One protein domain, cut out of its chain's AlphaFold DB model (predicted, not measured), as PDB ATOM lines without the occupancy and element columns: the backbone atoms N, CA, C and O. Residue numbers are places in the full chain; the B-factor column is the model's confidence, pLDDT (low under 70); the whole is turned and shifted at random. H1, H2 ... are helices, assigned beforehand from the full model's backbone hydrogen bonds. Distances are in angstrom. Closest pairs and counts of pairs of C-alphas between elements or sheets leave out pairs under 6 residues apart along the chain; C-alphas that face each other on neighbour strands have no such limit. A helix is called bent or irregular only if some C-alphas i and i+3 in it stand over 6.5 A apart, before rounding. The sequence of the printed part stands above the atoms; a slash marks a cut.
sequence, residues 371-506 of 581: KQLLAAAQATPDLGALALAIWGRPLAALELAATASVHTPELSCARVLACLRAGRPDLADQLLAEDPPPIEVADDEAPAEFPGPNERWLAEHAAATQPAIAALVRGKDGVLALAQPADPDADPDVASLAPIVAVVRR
ATOM      1  N   LYS A 371     -42.074  -6.266 -38.817       91.75
ATOM      2  CA  LYS A 371     -40.962  -5.519 -39.437       91.75
ATOM      3  C   LYS A 371     -41.336  -4.072 -39.763       91.75
ATOM      4  O   LYS A 371     -40.527  -3.165 -39.588       91.75
ATOM      5  N   GLN A 372     -42.561  -3.857 -40.242       93.38
ATOM      6  CA  GLN A 372     -43.057  -2.520 -40.569       93.38
ATOM      7  C   GLN A 372     -43.310  -1.706 -39.302       93.38
ATOM      8  O   GLN A 372     -43.006  -0.516 -39.282       93.38
ATOM      9  N   LEU A 373     -43.815  -2.350 -38.244       94.88
ATOM     10  CA  LEU A 373     -44.029  -1.711 -36.950       94.88
ATOM     11  C   LEU A 373     -42.707  -1.241 -36.349       94.88
ATOM     12  O   LEU A 373     -42.602  -0.072 -35.999       94.88
ATOM     13  N   LEU A 374     -41.684  -2.101 -36.299       92.69
ATOM     14  CA  LEU A 374     -40.357  -1.733 -35.792       92.69
ATOM     15  C   LEU A 374     -39.777  -0.517 -36.536       92.69
ATOM     16  O   LEU A 374     -39.235   0.391 -35.913       92.69
ATOM     17  N   ALA A 375     -39.941  -0.461 -37.862       92.31
ATOM     18  CA  ALA A 375     -39.505   0.684 -38.662       92.31
ATOM     19  C   ALA A 375     -40.330   1.957 -38.387       92.31
ATOM     20  O   ALA A 375     -39.773   3.052 -38.344       92.31
ATOM     21  N   ALA A 376     -41.646   1.831 -38.199       92.94
ATOM     22  CA  ALA A 376     -42.533   2.958 -37.920       92.94
ATOM     23  C   ALA A 376     -42.373   3.506 -36.490       92.94
ATOM     24  O   ALA A 376     -42.548   4.704 -36.279       92.94
ATOM     25  N   ALA A 377     -42.017   2.649 -35.531       93.31
ATOM     26  CA  ALA A 377     -41.920   2.972 -34.112       93.31
ATOM     27  C   ALA A 377     -40.559   3.548 -33.683       93.31
ATOM     28  O   ALA A 377     -40.371   3.804 -32.500       93.31
ATOM     29  N   GLN A 378     -39.612   3.789 -34.600       87.50
ATOM     30  CA  GLN A 378     -38.273   4.300 -34.254       87.50
ATOM     31  C   GLN A 378     -38.304   5.593 -33.424       87.50
ATOM     32  O   GLN A 378     -37.461   5.782 -32.553       87.50
ATOM     33  N   ALA A 379     -39.278   6.469 -33.681       85.00
ATOM     34  CA  ALA A 379     -39.453   7.718 -32.941       85.00
ATOM     35  C   ALA A 379     -40.291   7.571 -31.656       85.00
ATOM     36  O   ALA A 379     -40.283   8.471 -30.825       85.00
ATOM     37  N   THR A 380     -41.018   6.461 -31.496       89.69
ATOM     38  CA  THR A 380     -41.923   6.186 -30.364       89.69
ATOM     39  C   THR A 380     -41.829   4.701 -29.966       89.69
ATOM     40  O   THR A 380     -42.781   3.933 -30.182       89.69
ATOM     41  N   PRO A 381     -40.650   4.248 -29.491       92.44
ATOM     42  CA  PRO A 381     -40.379   2.829 -29.252       92.44
ATOM     43  C   PRO A 381     -41.237   2.248 -28.125       92.44
ATOM     44  O   PRO A 381     -41.560   1.067 -28.146       92.44
ATOM     45  N   ASP A 382     -41.653   3.077 -27.176       92.88
ATOM     46  CA  ASP A 382     -42.563   2.745 -26.085       92.88
ATOM     47  C   ASP A 382     -43.958   2.329 -26.578       92.88
ATOM     48  O   ASP A 382     -44.403   1.215 -26.291       92.88
ATOM     49  N   LEU A 383     -44.610   3.158 -27.401       91.81
ATOM     50  CA  LEU A 383     -45.912   2.845 -28.003       91.81
ATOM     51  C   LEU A 383     -45.831   1.612 -28.908       91.81
ATOM     52  O   LEU A 383     -46.720   0.758 -28.892       91.81
ATOM     53  N   GLY A 384     -44.750   1.494 -29.685       95.38
ATOM     54  CA  GLY A 384     -44.521   0.328 -30.536       95.38
ATOM     55  C   GLY A 384     -44.325  -0.959 -29.731       95.38
ATOM     56  O   GLY A 384     -44.922  -1.984 -30.064       95.38
ATOM     57  N   ALA A 385     -43.531  -0.915 -28.656       96.50
ATOM     58  CA  ALA A 385     -43.282  -2.069 -27.797       96.50
ATOM     59  C   ALA A 385     -44.568  -2.518 -27.098       96.50
ATOM     60  O   ALA A 385     -44.869  -3.713 -27.071       96.50
ATOM     61  N   LEU A 386     -45.364  -1.568 -26.599       96.50
ATOM     62  CA  LEU A 386     -46.659  -1.863 -25.993       96.50
ATOM     63  C   LEU A 386     -47.612  -2.512 -27.002       96.50
ATOM     64  O   LEU A 386     -48.202  -3.550 -26.703       96.50
ATOM     65  N   ALA A 387     -47.718  -1.965 -28.216       95.56
ATOM     66  CA  ALA A 387     -48.557  -2.534 -29.266       95.56
ATOM     67  C   ALA A 387     -48.127  -3.970 -29.634       95.56
ATOM     68  O   ALA A 387     -48.974  -4.860 -29.729       95.56
ATOM     69  N   LEU A 388     -46.823  -4.231 -29.774       96.19
ATOM     70  CA  LEU A 388     -46.296  -5.580 -30.021       96.19
ATOM     71  C   LEU A 388     -46.624  -6.548 -28.872       96.19
ATOM     72  O   LEU A 388     -47.060  -7.672 -29.124       96.19
ATOM     73  N   ALA A 389     -46.472  -6.124 -27.615       96.62
ATOM     74  CA  ALA A 389     -46.785  -6.955 -26.452       96.62
ATOM     75  C   ALA A 389     -48.289  -7.291 -26.377       96.62
ATOM     76  O   ALA A 389     -48.667  -8.452 -26.170       96.62
ATOM     77  N   ILE A 390     -49.150  -6.297 -26.626       96.62
ATOM     78  CA  ILE A 390     -50.610  -6.454 -26.682       96.62
ATOM     79  C   ILE A 390     -51.013  -7.470 -27.752       96.62
ATOM     80  O   ILE A 390     -51.833  -8.335 -27.468       96.62
ATOM     81  N   TRP A 391     -50.411  -7.437 -28.941       95.25
ATOM     82  CA  TRP A 391     -50.788  -8.309 -30.065       95.25
ATOM     83  C   TRP A 391     -49.913  -9.564 -30.213       95.25
ATOM     84  O   TRP A 391     -49.895 -10.214 -31.256       95.25
ATOM     85  N   GLY A 392     -49.212  -9.959 -29.146       92.81
ATOM     86  CA  GLY A 392     -48.575 -11.273 -29.055       92.81
ATOM     87  C   GLY A 392     -47.256 -11.405 -29.792       92.81
ATOM     88  O   GLY A 392     -46.986 -12.452 -30.375       92.81
ATOM     89  N   ARG A 393     -46.431 -10.362 -29.750       95.12
ATOM     90  CA  ARG A 393     -45.042 -10.368 -30.224       95.12
ATOM     91  C   ARG A 393     -44.088 -10.017 -29.083       95.12
ATOM     92  O   ARG A 393     -43.465  -8.956 -29.117       95.12
ATOM     93  N   PRO A 394     -44.042 -10.846 -28.019       94.94
ATOM     94  CA  PRO A 394     -43.294 -10.529 -26.810       94.94
ATOM     95  C   PRO A 394     -41.796 -10.322 -27.055       94.94
ATOM     96  O   PRO A 394     -41.213  -9.435 -26.440       94.94
ATOM     97  N   LEU A 395     -41.153 -11.083 -27.946       95.44
ATOM     98  CA  LEU A 395     -39.703 -10.965 -28.134       95.44
ATOM     99  C   LEU A 395     -39.348  -9.700 -28.919       95.44
ATOM    100  O   LEU A 395     -38.485  -8.944 -28.478       95.44
ATOM    101  N   ALA A 396     -40.080  -9.408 -29.999       94.75
ATOM    102  CA  ALA A 396     -39.967  -8.132 -30.707       94.75
ATOM    103  C   ALA A 396     -40.294  -6.929 -29.804       94.75
ATOM    104  O   ALA A 396     -39.637  -5.892 -29.894       94.75
ATOM    105  N   ALA A 397     -41.295  -7.056 -28.922       95.88
ATOM    106  CA  ALA A 397     -41.645  -6.013 -27.961       95.88
ATOM    107  C   ALA A 397     -40.486  -5.718 -27.003       95.88
ATOM    108  O   ALA A 397     -40.151  -4.556 -26.796       95.88
ATOM    109  N   LEU A 398     -39.849  -6.756 -26.448       95.50
ATOM    110  CA  LEU A 398     -38.687  -6.605 -25.569       95.50
ATOM    111  C   LEU A 398     -37.463  -6.051 -26.308       95.50
ATOM    112  O   LEU A 398     -36.726  -5.251 -25.735       95.50
ATOM    113  N   GLU A 399     -37.252  -6.445 -27.565       93.75
ATOM    114  CA  GLU A 399     -36.172  -5.912 -28.399       93.75
ATOM    115  C   GLU A 399     -36.354  -4.410 -28.648       93.75
ATOM    116  O   GLU A 399     -35.446  -3.628 -28.376       93.75
ATOM    117  N   LEU A 400     -37.551  -3.988 -29.070       94.00
ATOM    118  CA  LEU A 400     -37.868  -2.572 -29.251       94.00
ATOM    119  C   LEU A 400     -37.822  -1.808 -27.919       94.00
ATOM    120  O   LEU A 400     -37.319  -0.688 -27.851       94.00
ATOM    121  N   ALA A 401     -38.274  -2.426 -26.827       92.69
ATOM    122  CA  ALA A 401     -38.217  -1.814 -25.506       92.69
ATOM    123  C   ALA A 401     -36.782  -1.602 -24.991       92.69
ATOM    124  O   ALA A 401     -36.567  -0.791 -24.085       92.69
ATOM    125  N   ALA A 402     -35.804  -2.334 -25.532       89.69
ATOM    126  CA  ALA A 402     -34.390  -2.165 -25.217       89.69
ATOM    127  C   ALA A 402     -33.745  -0.995 -25.982       89.69
ATOM    128  O   ALA A 402     -32.695  -0.515 -25.561       89.69
ATOM    129  N   THR A 403     -34.357  -0.510 -27.071       89.06
ATOM    130  CA  THR A 403     -33.859   0.659 -27.820       89.06
ATOM    131  C   THR A 403     -34.388   1.985 -27.280       89.06
ATOM    132  O   THR A 403     -33.930   3.046 -27.704       89.06
ATOM    133  N   ALA A 404     -35.376   1.951 -26.385       87.19
ATOM    134  CA  ALA A 404     -35.946   3.146 -25.783       87.19
ATOM    135  C   ALA A 404     -34.923   3.839 -24.869       87.19
ATOM    136  O   ALA A 404     -34.356   3.226 -23.967       87.19
ATOM    137  N   SER A 405     -34.713   5.136 -25.095       80.12
ATOM    138  CA  SER A 405     -33.823   5.978 -24.283       80.12
ATOM    139  C   SER A 405     -34.488   6.516 -23.016       80.12
ATOM    140  O   SER A 405     -33.797   7.014 -22.128       80.12
ATOM    141  N   VAL A 406     -35.819   6.435 -22.942       83.00
ATOM    142  CA  VAL A 406     -36.624   6.955 -21.838       83.00
ATOM    143  C   VAL A 406     -37.519   5.847 -21.304       83.00
ATOM    144  O   VAL A 406     -38.165   5.136 -22.070       83.00
ATOM    145  N   HIS A 407     -37.557   5.715 -19.983       86.06
ATOM    146  CA  HIS A 407     -38.468   4.830 -19.267       86.06
ATOM    147  C   HIS A 407     -39.844   5.494 -19.144       86.06
ATOM    148  O   HIS A 407     -39.934   6.640 -18.704       86.06
ATOM    149  N   THR A 408     -40.910   4.801 -19.548       89.12
ATOM    150  CA  THR A 408     -42.293   5.317 -19.563       89.12
ATOM    151  C   THR A 408     -43.278   4.258 -19.054       89.12
ATOM    152  O   THR A 408     -42.938   3.070 -19.038       89.12
ATOM    153  N   PRO A 409     -44.504   4.639 -18.639       91.19
ATOM    154  CA  PRO A 409     -45.552   3.680 -18.284       91.19
ATOM    155  C   PRO A 409     -45.842   2.656 -19.384       91.19
ATOM    156  O   PRO A 409     -45.970   1.465 -19.100       91.19
ATOM    157  N   GLU A 410     -45.886   3.088 -20.642       93.31
ATOM    158  CA  GLU A 410     -46.086   2.237 -21.814       93.31
ATOM    159  C   GLU A 410     -44.974   1.196 -21.921       93.31
ATOM    160  O   GLU A 410     -45.247   0.014 -22.126       93.31
ATOM    161  N   LEU A 411     -43.725   1.616 -21.709       93.88
ATOM    162  CA  LEU A 411     -42.556   0.749 -21.770       93.88
ATOM    163  C   LEU A 411     -42.513  -0.265 -20.616       93.88
ATOM    164  O   LEU A 411     -42.245  -1.446 -20.849       93.88
ATOM    165  N   SER A 412     -42.802   0.166 -19.384       94.56
ATOM    166  CA  SER A 412     -42.934  -0.735 -18.228       94.56
ATOM    167  C   SER A 412     -44.041  -1.762 -18.459       94.56
ATOM    168  O   SER A 412     -43.823  -2.961 -18.282       94.56
ATOM    169  N   CYS A 413     -45.209  -1.310 -18.920       96.94
ATOM    170  CA  CYS A 413     -46.341  -2.176 -19.231       96.94
ATOM    171  C   CYS A 413     -45.989  -3.182 -20.338       96.94
ATOM    172  O   CYS A 413     -46.238  -4.379 -20.184       96.94
ATOM    173  N   ALA A 414     -45.328  -2.724 -21.407       97.25
ATOM    174  CA  ALA A 414     -44.868  -3.564 -22.506       97.25
ATOM    175  C   ALA A 414     -43.926  -4.675 -22.030       97.25
ATOM    176  O   ALA A 414     -44.116  -5.831 -22.403       97.25
ATOM    177  N   ARG A 415     -42.937  -4.352 -21.183       96.88
ATOM    178  CA  ARG A 415     -41.978  -5.330 -20.643       96.88
ATOM    179  C   ARG A 415     -42.665  -6.389 -19.790       96.88
ATOM    180  O   ARG A 415     -42.453  -7.577 -20.021       96.88
ATOM    181  N   VAL A 416     -43.516  -5.970 -18.851       97.81
ATOM    182  CA  VAL A 416     -44.268  -6.888 -17.980       97.81
ATOM    183  C   VAL A 416     -45.147  -7.811 -18.825       97.81
ATOM    184  O   VAL A 416     -45.057  -9.034 -18.697       97.81
ATOM    185  N   LEU A 417     -45.942  -7.251 -19.742       98.12
ATOM    186  CA  LEU A 417     -46.822  -8.032 -20.609       98.12
ATOM    187  C   LEU A 417     -46.035  -8.995 -21.506       98.12
ATOM    188  O   LEU A 417     -46.410 -10.158 -21.649       98.12
ATOM    189  N   ALA A 418     -44.929  -8.539 -22.089       97.25
ATOM    190  CA  ALA A 418     -44.089  -9.374 -22.931       97.25
ATOM    191  C   ALA A 418     -43.453 -10.532 -22.147       97.25
ATOM    192  O   ALA A 418     -43.457 -11.658 -22.640       97.25
ATOM    193  N   CYS A 419     -42.985 -10.308 -20.914       97.50
ATOM    194  CA  CYS A 419     -42.483 -11.374 -20.044       97.50
ATOM    195  C   CYS A 419     -43.567 -12.404 -19.705       97.50
ATOM    196  O   CYS A 419     -43.317 -13.604 -19.839       97.50
ATOM    197  N   LEU A 420     -44.783 -11.966 -19.355       96.81
ATOM    198  CA  LEU A 420     -45.916 -12.873 -19.120       96.81
ATOM    199  C   LEU A 420     -46.181 -13.753 -20.348       96.81
ATOM    200  O   LEU A 420     -46.282 -14.973 -20.237       96.81
ATOM    201  N   ARG A 421     -46.234 -13.140 -21.534       95.06
ATOM    202  CA  ARG A 421     -46.523 -13.841 -22.794       95.06
ATOM    203  C   ARG A 421     -45.370 -14.704 -23.301       95.06
ATOM    204  O   ARG A 421     -45.624 -15.677 -24.000       95.06
ATOM    205  N   ALA A 422     -44.133 -14.386 -22.931       94.81
ATOM    206  CA  ALA A 422     -42.959 -15.215 -23.187       94.81
ATOM    207  C   ALA A 422     -42.830 -16.400 -22.206       94.81
ATOM    208  O   ALA A 422     -41.828 -17.112 -22.243       94.81
ATOM    209  N   GLY A 423     -43.803 -16.605 -21.308       94.75
ATOM    210  CA  GLY A 423     -43.764 -17.680 -20.315       94.75
ATOM    211  C   GLY A 423     -42.791 -17.416 -19.164       94.75
ATOM    212  O   GLY A 423     -42.309 -18.357 -18.543       94.75
ATOM    213  N   ARG A 424     -42.494 -16.143 -18.877       96.44
ATOM    214  CA  ARG A 424     -41.622 -15.692 -17.782       96.44
ATOM    215  C   ARG A 424     -42.389 -14.839 -16.764       96.44
ATOM    216  O   ARG A 424     -42.091 -13.652 -16.609       96.44
ATOM    217  N   PRO A 425     -43.402 -15.409 -16.081       95.81
ATOM    218  CA  PRO A 425     -44.151 -14.688 -15.058       95.81
ATOM    219  C   PRO A 425     -43.273 -14.279 -13.873       95.81
ATOM    220  O   PRO A 425     -43.548 -13.257 -13.261       95.81
ATOM    221  N   ASP A 426     -42.197 -15.021 -13.611       95.88
ATOM    222  CA  ASP A 426     -41.174 -14.691 -12.620       95.88
ATOM    223  C   ASP A 426     -40.525 -13.327 -12.901       95.88
ATOM    224  O   ASP A 426     -40.465 -12.475 -12.020       95.88
ATOM    225  N   LEU A 427     -40.118 -13.079 -14.154       95.25
ATOM    226  CA  LEU A 427     -39.546 -11.789 -14.552       95.25
ATOM    227  C   LEU A 427     -40.592 -10.677 -14.549       95.25
ATOM    228  O   LEU A 427     -40.266  -9.539 -14.237       95.25
ATOM    229  N   ALA A 428     -41.840 -10.989 -14.903       95.69
ATOM    230  CA  ALA A 428     -42.925 -10.015 -14.871       95.69
ATOM    231  C   ALA A 428     -43.226  -9.543 -13.439       95.69
ATOM    232  O   ALA A 428     -43.353  -8.340 -13.210       95.69
ATOM    233  N   ASP A 429     -43.286 -10.472 -12.482       95.19
ATOM    234  CA  ASP A 429     -43.488 -10.165 -11.064       95.19
ATOM    235  C   ASP A 429     -42.312  -9.339 -10.521       95.19
ATOM    236  O   ASP A 429     -42.512  -8.338  -9.831       95.19
ATOM    237  N   GLN A 430     -41.084  -9.690 -10.918       93.12
ATOM    238  CA  GLN A 430     -39.890  -8.941 -10.542       93.12
ATOM    239  C   GLN A 430     -39.850  -7.531 -11.158       93.12
ATOM    240  O   GLN A 430     -39.494  -6.576 -10.475       93.12
ATOM    241  N   LEU A 431     -40.255  -7.358 -12.420       93.19
ATOM    242  CA  LEU A 431     -40.368  -6.039 -13.059       93.19
ATOM    243  C   LEU A 431     -41.393  -5.148 -12.350       93.19
ATOM    244  O   LEU A 431     -41.116  -3.975 -12.119       93.19
ATOM    245  N   LEU A 432     -42.556  -5.691 -11.977       91.94
ATOM    246  CA  LEU A 432     -43.579  -4.935 -11.246       91.94
ATOM    247  C   LEU A 432     -43.086  -4.486  -9.865       91.94
ATOM    248  O   LEU A 432     -43.378  -3.368  -9.449       91.94
ATOM    249  N   ALA A 433     -42.337  -5.344  -9.169       89.19
ATOM    250  CA  ALA A 433     -41.819  -5.047  -7.839       89.19
ATOM    251  C   ALA A 433     -40.585  -4.128  -7.857       89.19
ATOM    252  O   ALA A 433     -40.398  -3.320  -6.946       89.19
ATOM    253  N   GLU A 434     -39.717  -4.266  -8.862       84.94
ATOM    254  CA  GLU A 434     -38.367  -3.698  -8.826       84.94
ATOM    255  C   GLU A 434     -38.003  -2.746  -9.976       84.94
ATOM    256  O   GLU A 434     -36.923  -2.145  -9.933       84.94
ATOM    257  N   ASP A 435     -38.841  -2.630 -11.005       84.12
ATOM    258  CA  ASP A 435     -38.681  -1.699 -12.134       84.12
ATOM    259  C   ASP A 435     -40.003  -0.967 -12.466       84.12
ATOM    260  O   ASP A 435     -40.444  -0.958 -13.626       84.12
ATOM    261  N   PRO A 436     -40.673  -0.353 -11.464       83.81
ATOM    262  CA  PRO A 436     -41.900   0.391 -11.712       83.81
ATOM    263  C   PRO A 436     -41.651   1.547 -12.700       83.81
ATOM    264  O   PRO A 436     -40.512   2.003 -12.867       83.81
ATOM    265  N   PRO A 437     -42.695   2.035 -13.390       85.00
ATOM    266  CA  PRO A 437     -42.556   3.210 -14.242       85.00
ATOM    267  C   PRO A 437     -42.140   4.433 -13.410       85.00
ATOM    268  O   PRO A 437     -42.396   4.479 -12.201       85.00
ATOM    269  N   PRO A 438     -41.506   5.442 -14.034       76.94
ATOM    270  CA  PRO A 438     -41.105   6.630 -13.303       76.94
ATOM    271  C   PRO A 438     -42.350   7.364 -12.813       76.94
ATOM    272  O   PRO A 438     -43.303   7.572 -13.563       76.94
ATOM    273  N   ILE A 439     -42.314   7.769 -11.551       73.31
ATOM    274  CA  ILE A 439     -43.407   8.507 -10.929       73.31
ATOM    275  C   ILE A 439     -43.226   9.977 -11.240       73.31
ATOM    276  O   ILE A 439     -42.109  10.504 -11.317       73.31
ATOM    277  N   GLU A 440     -44.345  10.652 -11.431       66.75
ATOM    278  CA  GLU A 440     -44.328  12.079 -11.632       66.75
ATOM    279  C   GLU A 440     -44.015  12.807 -10.317       66.75
ATOM    280  O   GLU A 440     -44.808  12.795  -9.378       66.75
ATOM    281  N   VAL A 441     -42.837  13.432 -10.239       63.38
ATOM    282  CA  VAL A 441     -42.418  14.202  -9.060       63.38
ATOM    283  C   VAL A 441     -43.081  15.574  -9.071       63.38
ATOM    284  O   VAL A 441     -42.933  16.332 -10.032       63.38
ATOM    285  N   ALA A 442     -43.808  15.854  -7.990       52.91
ATOM    286  CA  ALA A 442     -44.553  17.085  -7.776       52.91
ATOM    287  C   ALA A 442     -43.819  18.089  -6.879       52.91
ATOM    288  O   ALA A 442     -44.025  19.265  -7.052       52.91
ATOM    289  N   ASP A 443     -42.970  17.675  -5.942       58.12
ATOM    290  CA  ASP A 443     -42.320  18.593  -4.993       58.12
ATOM    291  C   ASP A 443     -40.846  18.200  -4.796       58.12
ATOM    292  O   ASP A 443     -40.390  17.201  -5.354       58.12
ATOM    293  N   ASP A 444     -40.090  18.962  -3.998       57.59
ATOM    294  CA  ASP A 444     -38.732  18.578  -3.566       57.59
ATOM    295  C   ASP A 444     -38.737  17.411  -2.550       57.59
ATOM    296  O   ASP A 444     -37.679  16.943  -2.115       57.59
ATOM    297  N   GLU A 445     -39.925  16.905  -2.199       59.12
ATOM    298  CA  GLU A 445     -40.112  15.688  -1.413       59.12
ATOM    299  C   GLU A 445     -39.693  14.437  -2.196       59.12
ATOM    300  O   GLU A 445     -39.829  14.347  -3.420       59.12
ATOM    301  N   ALA A 446     -39.184  13.431  -1.483       59.88
ATOM    302  CA  ALA A 446     -38.808  12.167  -2.101       59.88
ATOM    303  C   ALA A 446     -40.009  11.554  -2.858       59.88
ATOM    304  O   ALA A 446     -41.116  11.528  -2.315       59.88
ATOM    305  N   PRO A 447     -39.817  11.037  -4.088       63.38
ATOM    306  CA  PRO A 447     -40.905  10.425  -4.840       63.38
ATOM    307  C   PRO A 447     -41.560   9.303  -4.032       63.38
ATOM    308  O   PRO A 447     -40.859   8.457  -3.467       63.38
ATOM    309  N   ALA A 448     -42.897   9.298  -4.012       66.81
ATOM    310  CA  ALA A 448     -43.700   8.208  -3.458       66.81
ATOM    311  C   ALA A 448     -43.371   6.872  -4.150       66.81
ATOM    312  O   ALA A 448     -42.664   6.843  -5.152       66.81
ATOM    313  N   GLU A 449     -43.888   5.753  -3.645       78.38
ATOM    314  CA  GLU A 449     -43.846   4.489  -4.386       78.38
ATOM    315  C   GLU A 449     -44.969   4.425  -5.427       78.38
ATOM    316  O   GLU A 449     -46.046   4.998  -5.244       78.38
ATOM    317  N   PHE A 450     -44.719   3.724  -6.535       83.19
ATOM    318  CA  PHE A 450     -45.732   3.517  -7.561       83.19
ATOM    319  C   PHE A 450     -46.742   2.470  -7.060       83.19
ATOM    320  O   PHE A 450     -46.322   1.429  -6.556       83.19
ATOM    321  N   PRO A 451     -48.058   2.674  -7.247       86.62
ATOM    322  CA  PRO A 451     -48.672   3.839  -7.873       86.62
ATOM    323  C   PRO A 451     -48.814   5.008  -6.894       86.62
ATOM    324  O   PRO A 451     -49.381   4.855  -5.803       86.62
ATOM    325  N   GLY A 452     -48.368   6.189  -7.327       81.38
ATOM    326  CA  GLY A 452     -48.554   7.435  -6.599       81.38
ATOM    327  C   GLY A 452     -49.979   7.988  -6.753       81.38
ATOM    328  O   GLY A 452     -50.814   7.414  -7.461       81.38
ATOM    329  N   PRO A 453     -50.292   9.120  -6.095       77.12
ATOM    330  CA  PRO A 453     -51.607   9.759  -6.196       77.12
ATOM    331  C   PRO A 453     -52.015  10.099  -7.639       77.12
ATOM    332  O   PRO A 453     -53.185   9.974  -7.994       77.12
ATOM    333  N   ASN A 454     -51.051  10.488  -8.479       77.50
ATOM    334  CA  ASN A 454     -51.284  10.841  -9.879       77.50
ATOM    335  C   ASN A 454     -51.705   9.635 -10.720       77.50
ATOM    336  O   ASN A 454     -52.710   9.678 -11.425       77.50
ATOM    337  N   GLU A 455     -50.973   8.533 -10.598       84.19
ATOM    338  CA  GLU A 455     -51.217   7.327 -11.380       84.19
ATOM    339  C   GLU A 455     -52.560   6.690 -11.004       84.19
ATOM    340  O   GLU A 455     -53.287   6.227 -11.882       84.19
ATOM    341  N   ARG A 456     -52.940   6.741  -9.719       85.50
ATOM    342  CA  ARG A 456     -54.265   6.296  -9.250       85.50
ATOM    343  C   ARG A 456     -55.391   7.134  -9.846       85.50
ATOM    344  O   ARG A 456     -56.358   6.574 -10.350       85.50
ATOM    345  N   TRP A 457     -55.246   8.457  -9.837       80.62
ATOM    346  CA  TRP A 457     -56.249   9.352 -10.406       80.62
ATOM    347  C   TRP A 457     -56.414   9.144 -11.915       80.62
ATOM    348  O   TRP A 457     -57.540   9.037 -12.395       80.62
ATOM    349  N   LEU A 458     -55.304   9.012 -12.657       79.31
ATOM    350  CA  LEU A 458     -55.326   8.731 -14.099       79.31
ATOM    351  C   LEU A 458     -55.966   7.372 -14.406       79.31
ATOM    352  O   LEU A 458     -56.732   7.256 -15.361       79.31
ATOM    353  N   ALA A 459     -55.700   6.355 -13.585       85.06
ATOM    354  CA  ALA A 459     -56.334   5.049 -13.725       85.06
ATOM    355  C   ALA A 459     -57.853   5.087 -13.489       85.06
ATOM    356  O   ALA A 459     -58.568   4.279 -14.074       85.06
ATOM    357  N   GLU A 460     -58.348   6.009 -12.664       83.56
ATOM    358  CA  GLU A 460     -59.778   6.173 -12.382       83.56
ATOM    359  C   GLU A 460     -60.488   7.043 -13.433       83.56
ATOM    360  O   GLU A 460     -61.542   6.665 -13.942       83.56
ATOM    361  N   HIS A 461     -59.896   8.179 -13.813       76.25
ATOM    362  CA  HIS A 461     -60.558   9.212 -14.622       76.25
ATOM    363  C   HIS A 461     -60.203   9.156 -16.113       76.25
ATOM    364  O   HIS A 461     -60.917   9.717 -16.942       76.25
ATOM    365  N   ALA A 462     -59.104   8.485 -16.470       74.69
ATOM    366  CA  ALA A 462     -58.533   8.489 -17.816       74.69
ATOM    367  C   ALA A 462     -58.128   7.081 -18.294       74.69
ATOM    368  O   ALA A 462     -57.294   6.940 -19.184       74.69
ATOM    369  N   ALA A 463     -58.734   6.017 -17.753       81.06
ATOM    370  CA  ALA A 463     -58.349   4.632 -18.054       81.06
ATOM    371  C   ALA A 463     -58.330   4.293 -19.556       81.06
ATOM    372  O   ALA A 463     -57.487   3.523 -20.012       81.06
ATOM    373  N   ALA A 464     -59.261   4.867 -20.323       77.12
ATOM    374  CA  ALA A 464     -59.372   4.635 -21.760       77.12
ATOM    375  C   ALA A 464     -58.270   5.339 -22.571       77.12
ATOM    376  O   ALA A 464     -57.882   4.837 -23.621       77.12
ATOM    377  N   THR A 465     -57.775   6.487 -22.101       73.31
ATOM    378  CA  THR A 465     -56.721   7.267 -22.770       73.31
ATOM    379  C   THR A 465     -55.326   6.965 -22.221       73.31
ATOM    380  O   THR A 465     -54.343   7.258 -22.890       73.31
ATOM    381  N   GLN A 466     -55.235   6.358 -21.033       81.56
ATOM    382  CA  GLN A 466     -53.998   5.946 -20.360       81.56
ATOM    383  C   GLN A 466     -54.045   4.454 -19.965       81.56
ATOM    384  O   GLN A 466     -53.920   4.108 -18.782       81.56
ATOM    385  N   PRO A 467     -54.236   3.532 -20.931       87.94
ATOM    386  CA  PRO A 467     -54.463   2.118 -20.637       87.94
ATOM    387  C   PRO A 467     -53.270   1.445 -19.946       87.94
ATOM    388  O   PRO A 467     -53.476   0.567 -19.110       87.94
ATOM    389  N   ALA A 468     -52.035   1.868 -20.241       92.75
ATOM    390  CA  ALA A 468     -50.827   1.330 -19.613       92.75
ATOM    391  C   ALA A 468     -50.769   1.649 -18.111       92.75
ATOM    392  O   ALA A 468     -50.564   0.745 -17.299       92.75
ATOM    393  N   ILE A 469     -51.022   2.907 -17.727       91.50
ATOM    394  CA  ILE A 469     -51.089   3.325 -16.318       91.50
ATOM    395  C   ILE A 469     -52.220   2.577 -15.608       91.50
ATOM    396  O   ILE A 469     -51.991   1.955 -14.573       91.50
ATOM    397  N   ALA A 470     -53.420   2.561 -16.194       92.06
ATOM    398  CA  ALA A 470     -54.574   1.881 -15.607       92.06
ATOM    399  C   ALA A 470     -54.364   0.367 -15.436       92.06
ATOM    400  O   ALA A 470     -54.907  -0.245 -14.513       92.06
ATOM    401  N   ALA A 471     -53.598  -0.263 -16.327       95.75
ATOM    402  CA  ALA A 471     -53.219  -1.665 -16.218       95.75
ATOM    403  C   ALA A 471     -52.173  -1.895 -15.119       95.75
ATOM    404  O   ALA A 471     -52.373  -2.765 -14.277       95.75
ATOM    405  N   LEU A 472     -51.108  -1.087 -15.078       95.62
ATOM    406  CA  LEU A 472     -50.042  -1.190 -14.076       95.62
ATOM    407  C   LEU A 472     -50.545  -0.926 -12.649       95.62
ATOM    408  O   LEU A 472     -50.144  -1.631 -11.727       95.62
ATOM    409  N   VAL A 473     -51.461   0.031 -12.460       94.25
ATOM    410  CA  VAL A 473     -52.109   0.303 -11.159       94.25
ATOM    411  C   VAL A 473     -52.895  -0.913 -10.655       94.25
ATOM    412  O   VAL A 473     -52.933  -1.172  -9.456       94.25
ATOM    413  N   ARG A 474     -53.489  -1.691 -11.568       94.00
ATOM    414  CA  ARG A 474     -54.194  -2.949 -11.266       94.00
ATOM    415  C   ARG A 474     -53.253  -4.159 -11.158       94.00
ATOM    416  O   ARG A 474     -53.722  -5.283 -10.992       94.00
ATOM    417  N   GLY A 475     -51.940  -3.945 -11.251       93.25
ATOM    418  CA  GLY A 475     -50.924  -4.985 -11.139       93.25
ATOM    419  C   GLY A 475     -50.942  -5.991 -12.292       93.25
ATOM    420  O   GLY A 475     -51.371  -5.701 -13.410       93.25
ATOM    421  N   LYS A 476     -50.453  -7.202 -12.011       94.19
ATOM    422  CA  LYS A 476     -50.261  -8.282 -12.994       94.19
ATOM    423  C   LYS A 476     -51.523  -8.598 -13.798       94.19
ATOM    424  O   LYS A 476     -51.454  -8.679 -15.023       94.19
ATOM    425  N   ASP A 477     -52.664  -8.730 -13.126       95.06
ATOM    426  CA  ASP A 477     -53.935  -9.076 -13.770       95.06
ATOM    427  C   ASP A 477     -54.423  -7.952 -14.690       95.06
ATOM    428  O   ASP A 477     -54.908  -8.211 -15.792       95.06
ATOM    429  N   GLY A 478     -54.225  -6.695 -14.281       95.25
ATOM    430  CA  GLY A 478     -54.519  -5.528 -15.108       95.25
ATOM    431  C   GLY A 478     -53.686  -5.480 -16.386       95.25
ATOM    432  O   GLY A 478     -54.226  -5.206 -17.458       95.25
ATOM    433  N   VAL A 479     -52.387  -5.780 -16.289       96.94
ATOM    434  CA  VAL A 479     -51.481  -5.856 -17.448       96.94
ATOM    435  C   VAL A 479     -51.852  -7.015 -18.367       96.94
ATOM    436  O   VAL A 479     -51.938  -6.829 -19.581       96.94
ATOM    437  N   LEU A 480     -52.126  -8.197 -17.812       96.31
ATOM    438  CA  LEU A 480     -52.518  -9.363 -18.600       96.31
ATOM    439  C   LEU A 480     -53.848  -9.144 -19.336       96.31
ATOM    440  O   LEU A 480     -53.991  -9.599 -20.469       96.31
ATOM    441  N   ALA A 481     -54.786  -8.399 -18.744       96.19
ATOM    442  CA  ALA A 481     -56.073  -8.074 -19.359       96.19
ATOM    443  C   ALA A 481     -55.959  -7.243 -20.653       96.19
ATOM    444  O   ALA A 481     -56.910  -7.200 -21.432       96.19
ATOM    445  N   LEU A 482     -54.811  -6.605 -20.915       96.06
ATOM    446  CA  LEU A 482     -54.562  -5.924 -22.188       96.06
ATOM    447  C   LEU A 482     -54.275  -6.898 -23.341       96.06
ATOM    448  O   LEU A 482     -54.376  -6.503 -24.501       96.06
ATOM    449  N   ALA A 483     -53.896  -8.147 -23.053       96.56
ATOM    450  CA  ALA A 483     -53.467  -9.107 -24.063       96.56
ATOM    451  C   ALA A 483     -54.566  -9.401 -25.096       96.56
ATOM    452  O   ALA A 483     -55.683  -9.787 -24.763       96.56
ATOM    453  N   GLN A 484     -54.203  -9.291 -26.370       95.56
ATOM    454  CA  GLN A 484     -55.013  -9.691 -27.514       95.56
ATOM    455  C   GLN A 484     -54.394 -10.912 -28.216       95.56
ATOM    456  O   GLN A 484     -53.165 -11.107 -28.171       95.56
ATOM    457  N   PRO A 485     -55.211 -11.766 -28.858       90.88
ATOM    458  CA  PRO A 485     -54.703 -12.852 -29.688       90.88
ATOM    459  C   PRO A 485     -53.940 -12.288 -30.892       90.88
ATOM    460  O   PRO A 485     -54.319 -11.263 -31.457       90.88
ATOM    461  N   ALA A 486     -52.857 -12.961 -31.279       85.62
ATOM    462  CA  ALA A 486     -52.136 -12.621 -32.500       85.62
ATOM    463  C   ALA A 486     -52.940 -13.039 -33.739       85.62
ATOM    464  O   ALA A 486     -53.654 -14.043 -33.705       85.62
ATOM    465  N   ASP A 487     -52.781 -12.299 -34.834       86.69
ATOM    466  CA  ASP A 487     -53.319 -12.689 -36.138       86.69
ATOM    467  C   ASP A 487     -52.658 -14.007 -36.616       86.69
ATOM    468  O   ASP A 487     -51.442 -14.162 -36.449       86.69
ATOM    469  N   PRO A 488     -53.415 -14.976 -37.167       84.06
ATOM    470  CA  PRO A 488     -52.856 -16.230 -37.681       84.06
ATOM    471  C   PRO A 488     -51.790 -16.043 -38.770       84.06
ATOM    472  O   PRO A 488     -50.850 -16.832 -38.835       84.06
ATOM    473  N   ASP A 489     -51.907 -14.985 -39.578       87.50
ATOM    474  CA  ASP A 489     -51.014 -14.662 -40.701       87.50
ATOM    475  C   ASP A 489     -49.940 -13.626 -40.321       87.50
ATOM    476  O   ASP A 489     -49.304 -12.993 -41.176       87.50
ATOM    477  N   ALA A 490     -49.768 -13.392 -39.024       86.44
ATOM    478  CA  ALA A 490     -48.798 -12.450 -38.509       86.44
ATOM    479  C   ALA A 490     -47.358 -12.934 -38.741       86.44
ATOM    480  O   ALA A 490     -47.052 -14.116 -38.581       86.44
ATOM    481  N   ASP A 491     -46.449 -11.993 -39.021       88.44
ATOM    482  CA  ASP A 491     -45.015 -12.267 -39.139       88.44
ATOM    483  C   ASP A 491     -44.541 -13.053 -37.903       88.44
ATOM    484  O   ASP A 491     -45.004 -12.764 -36.786       88.44
ATOM    485  N   PRO A 492     -43.632 -14.034 -38.058       85.50
ATOM    486  CA  PRO A 492     -43.096 -14.756 -36.915       85.50
ATOM    487  C   PRO A 492     -42.438 -13.776 -35.942       85.50
ATOM    488  O   PRO A 492     -41.866 -12.760 -36.349       85.50
ATOM    489  N   ASP A 493     -42.531 -14.084 -34.650       84.75
ATOM    490  CA  ASP A 493     -41.782 -13.336 -33.644       84.75
ATOM    491  C   ASP A 493     -40.272 -13.573 -33.822       84.75
ATOM    492  O   ASP A 493     -39.829 -14.480 -34.539       84.75
ATOM    493  N   VAL A 494     -39.467 -12.741 -33.176       78.81
ATOM    494  CA  VAL A 494     -38.010 -12.815 -33.253       78.81
ATOM    495  C   VAL A 494     -37.541 -14.149 -32.675       78.81
ATOM    496  O   VAL A 494     -37.784 -14.458 -31.513       78.81
ATOM    497  N   ALA A 495     -36.816 -14.940 -33.467       80.88
ATOM    498  CA  ALA A 495     -36.238 -16.214 -33.037       80.88
ATOM    499  C   ALA A 495     -34.969 -16.006 -32.183       80.88
ATOM    500  O   ALA A 495     -33.884 -16.466 -32.536       80.88
ATOM    501  N   SER A 496     -35.080 -15.266 -31.076       86.56
ATOM    502  CA  SER A 496     -33.957 -14.953 -30.188       86.56
ATOM    503  C   SER A 496     -34.394 -14.838 -28.732       86.56
ATOM    504  O   SER A 496     -35.374 -14.175 -28.413       86.56
ATOM    505  N   LEU A 497     -33.604 -15.425 -27.827       87.94
ATOM    506  CA  LEU A 497     -33.743 -15.225 -26.379       87.94
ATOM    507  C   LEU A 497     -32.970 -13.997 -25.874       87.94
ATOM    508  O   LEU A 497     -33.077 -13.653 -24.697       87.94
ATOM    509  N   ALA A 498     -32.206 -13.320 -26.739       90.00
ATOM    510  CA  ALA A 498     -31.448 -12.129 -26.362       90.00
ATOM    511  C   ALA A 498     -32.311 -11.041 -25.685       90.00
ATOM    512  O   ALA A 498     -31.839 -10.481 -24.693       90.00
ATOM    513  N   PRO A 499     -33.571 -10.784 -26.103       92.25
ATOM    514  CA  PRO A 499     -34.427  -9.815 -25.419       92.25
ATOM    515  C   PRO A 499     -34.772 -10.217 -23.976       92.25
ATOM    516  O   PRO A 499     -34.783  -9.371 -23.087       92.25
ATOM    517  N   ILE A 500     -34.970 -11.512 -23.697       92.38
ATOM    518  CA  ILE A 500     -35.189 -12.006 -22.325       92.38
ATOM    519  C   ILE A 500     -33.918 -11.834 -21.491       92.38
ATOM    520  O   ILE A 500     -33.978 -11.392 -20.346       92.38
ATOM    521  N   VAL A 501     -32.751 -12.137 -22.065       89.44
ATOM    522  CA  VAL A 501     -31.461 -11.919 -21.394       89.44
ATOM    523  C   VAL A 501     -31.244 -10.434 -21.088       89.44
ATOM    524  O   VAL A 501     -30.710 -10.109 -20.032       89.44
ATOM    525  N   ALA A 502     -31.685  -9.526 -21.963       87.44
ATOM    526  CA  ALA A 502     -31.632  -8.089 -21.704       87.44
ATOM    527  C   ALA A 502     -32.500  -7.686 -20.499       87.44
ATOM    528  O   ALA A 502     -32.049  -6.895 -19.672       87.44
ATOM    529  N   VAL A 503     -33.688  -8.283 -20.337       91.00
ATOM    530  CA  VAL A 503     -34.523  -8.086 -19.138       91.00
ATOM    531  C   VAL A 503     -33.828  -8.621 -17.886       91.00
ATOM    532  O   VAL A 503     -33.755  -7.910 -16.890       91.00
ATOM    533  N   VAL A 504     -33.253  -9.827 -17.938       91.00
ATOM    534  CA  VAL A 504     -32.499 -10.392 -16.803       91.00
ATOM    535  C   VAL A 504     -31.340  -9.475 -16.408       91.00
ATOM    536  O   VAL A 504     -31.167  -9.182 -15.234       91.00
ATOM    537  N   ARG A 505     -30.581  -8.956 -17.379       85.38
ATOM    538  CA  ARG A 505     -29.491  -7.995 -17.128       85.38
ATOM    539  C   ARG A 505     -29.977  -6.663 -16.564       85.38
ATOM    540  O   ARG A 505     -29.229  -6.011 -15.851       85.38
ATOM    541  N   ARG A 506     -31.192  -6.235 -16.908       86.25
ATOM    542  CA  ARG A 506     -31.809  -5.027 -16.346       86.25
ATOM    543  C   ARG A 506     -32.222  -5.236 -14.890       86.25
ATOM    544  O   ARG A 506     -32.065  -4.335 -14.071       86.25
TER     545      ARG A 506
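Overview. This is residues 371 to 506 of the 581 residues of an uncharacterized protein of Deltaproteobacteria bacterium (UniProt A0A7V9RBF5). Helices gather round H4: H2, H3 and H4 form an up-and-down bundle of three, H5 packs along H4, and the short helical hairpin of H7 and H8 packs crosswise on it. H1 packs on H2, H9 on H3 and H6 on H7, while two long loops, residues 435 to 452 and 481 to 497, run through the outer parts. The printed part has 136 residues with nine named helices, H1 to H9 in chain order, and no named strand; the class is all helix. It is compact, with a radius of gyration of the C-alphas of 14.6 A, and only just elongated, spanning 47 by 31 by 29 A.

Arrangement. H1, residues 371 to 379, and H2, residues 381 to 390, touch as a hairpin at a steep tilt of 39 degrees, with C-alphas 377 and 384 closest at 5.2 A. H2 and H3, residues 394 to 403, form a hairpin at a shallow tilt of 10 degrees; C-alphas 385 and 397 are closest, 4.3 A. H4, residues 409 to 421, is the hub, touching five helices. It touches H2, C-alphas 386 and 414 being closest at 4.3 A, and H3, C-alphas 394 and 418 at 4.1 A. H2, H3 and H4 are a bundle, up and down, each running against the one before it. H4 and H5, residues 425 to 434, form a hairpin at 25 degrees, with C-alphas 416 and 428 closest at 4.6 A. H6, residues 453 to 461, touches H7, residues 467 to 473, C-alphas 459 and 470 being closest at 4.1 A. H4 touches H7 with residues 409 to 413 alone, about perpendicular at 78 degrees; C-alphas 410 and 468 are closest, 5.3 A. H8, residues 475 to 480, touches H4, C-alphas 417 and 479 being closest at 6.0 A. H9, residues 498 to 506, touches H3, with C-alphas 399 and 499 closest at 5.2 A. H1 and H6 are apart. Every O i to N i+4 pair is within hydrogen-bond range in H2 and H4 to H9; the counts are 3 of 5 in H1 and 5 of 6 in H3.

Along the chain. H1 begins at C-alpha 371, (-40.962, -5.519, -39.437); it is irregular, with C-alphas 376 and 379 7.5 A apart. H4 is 18.1 A long, from C-alpha 409 at (-45.552, 3.680, -18.284). H9 ends at C-alpha 506, (-31.809, -5.027, -16.346).

Size, cuts and confidence. The farthest C-alphas, of Asp 444 and Asp 489, are 51.3 A apart. The printed part has no cut. The links H5 to H6 and H8 to H9 are long. Residues 440 to 448 have pLDDT under 70.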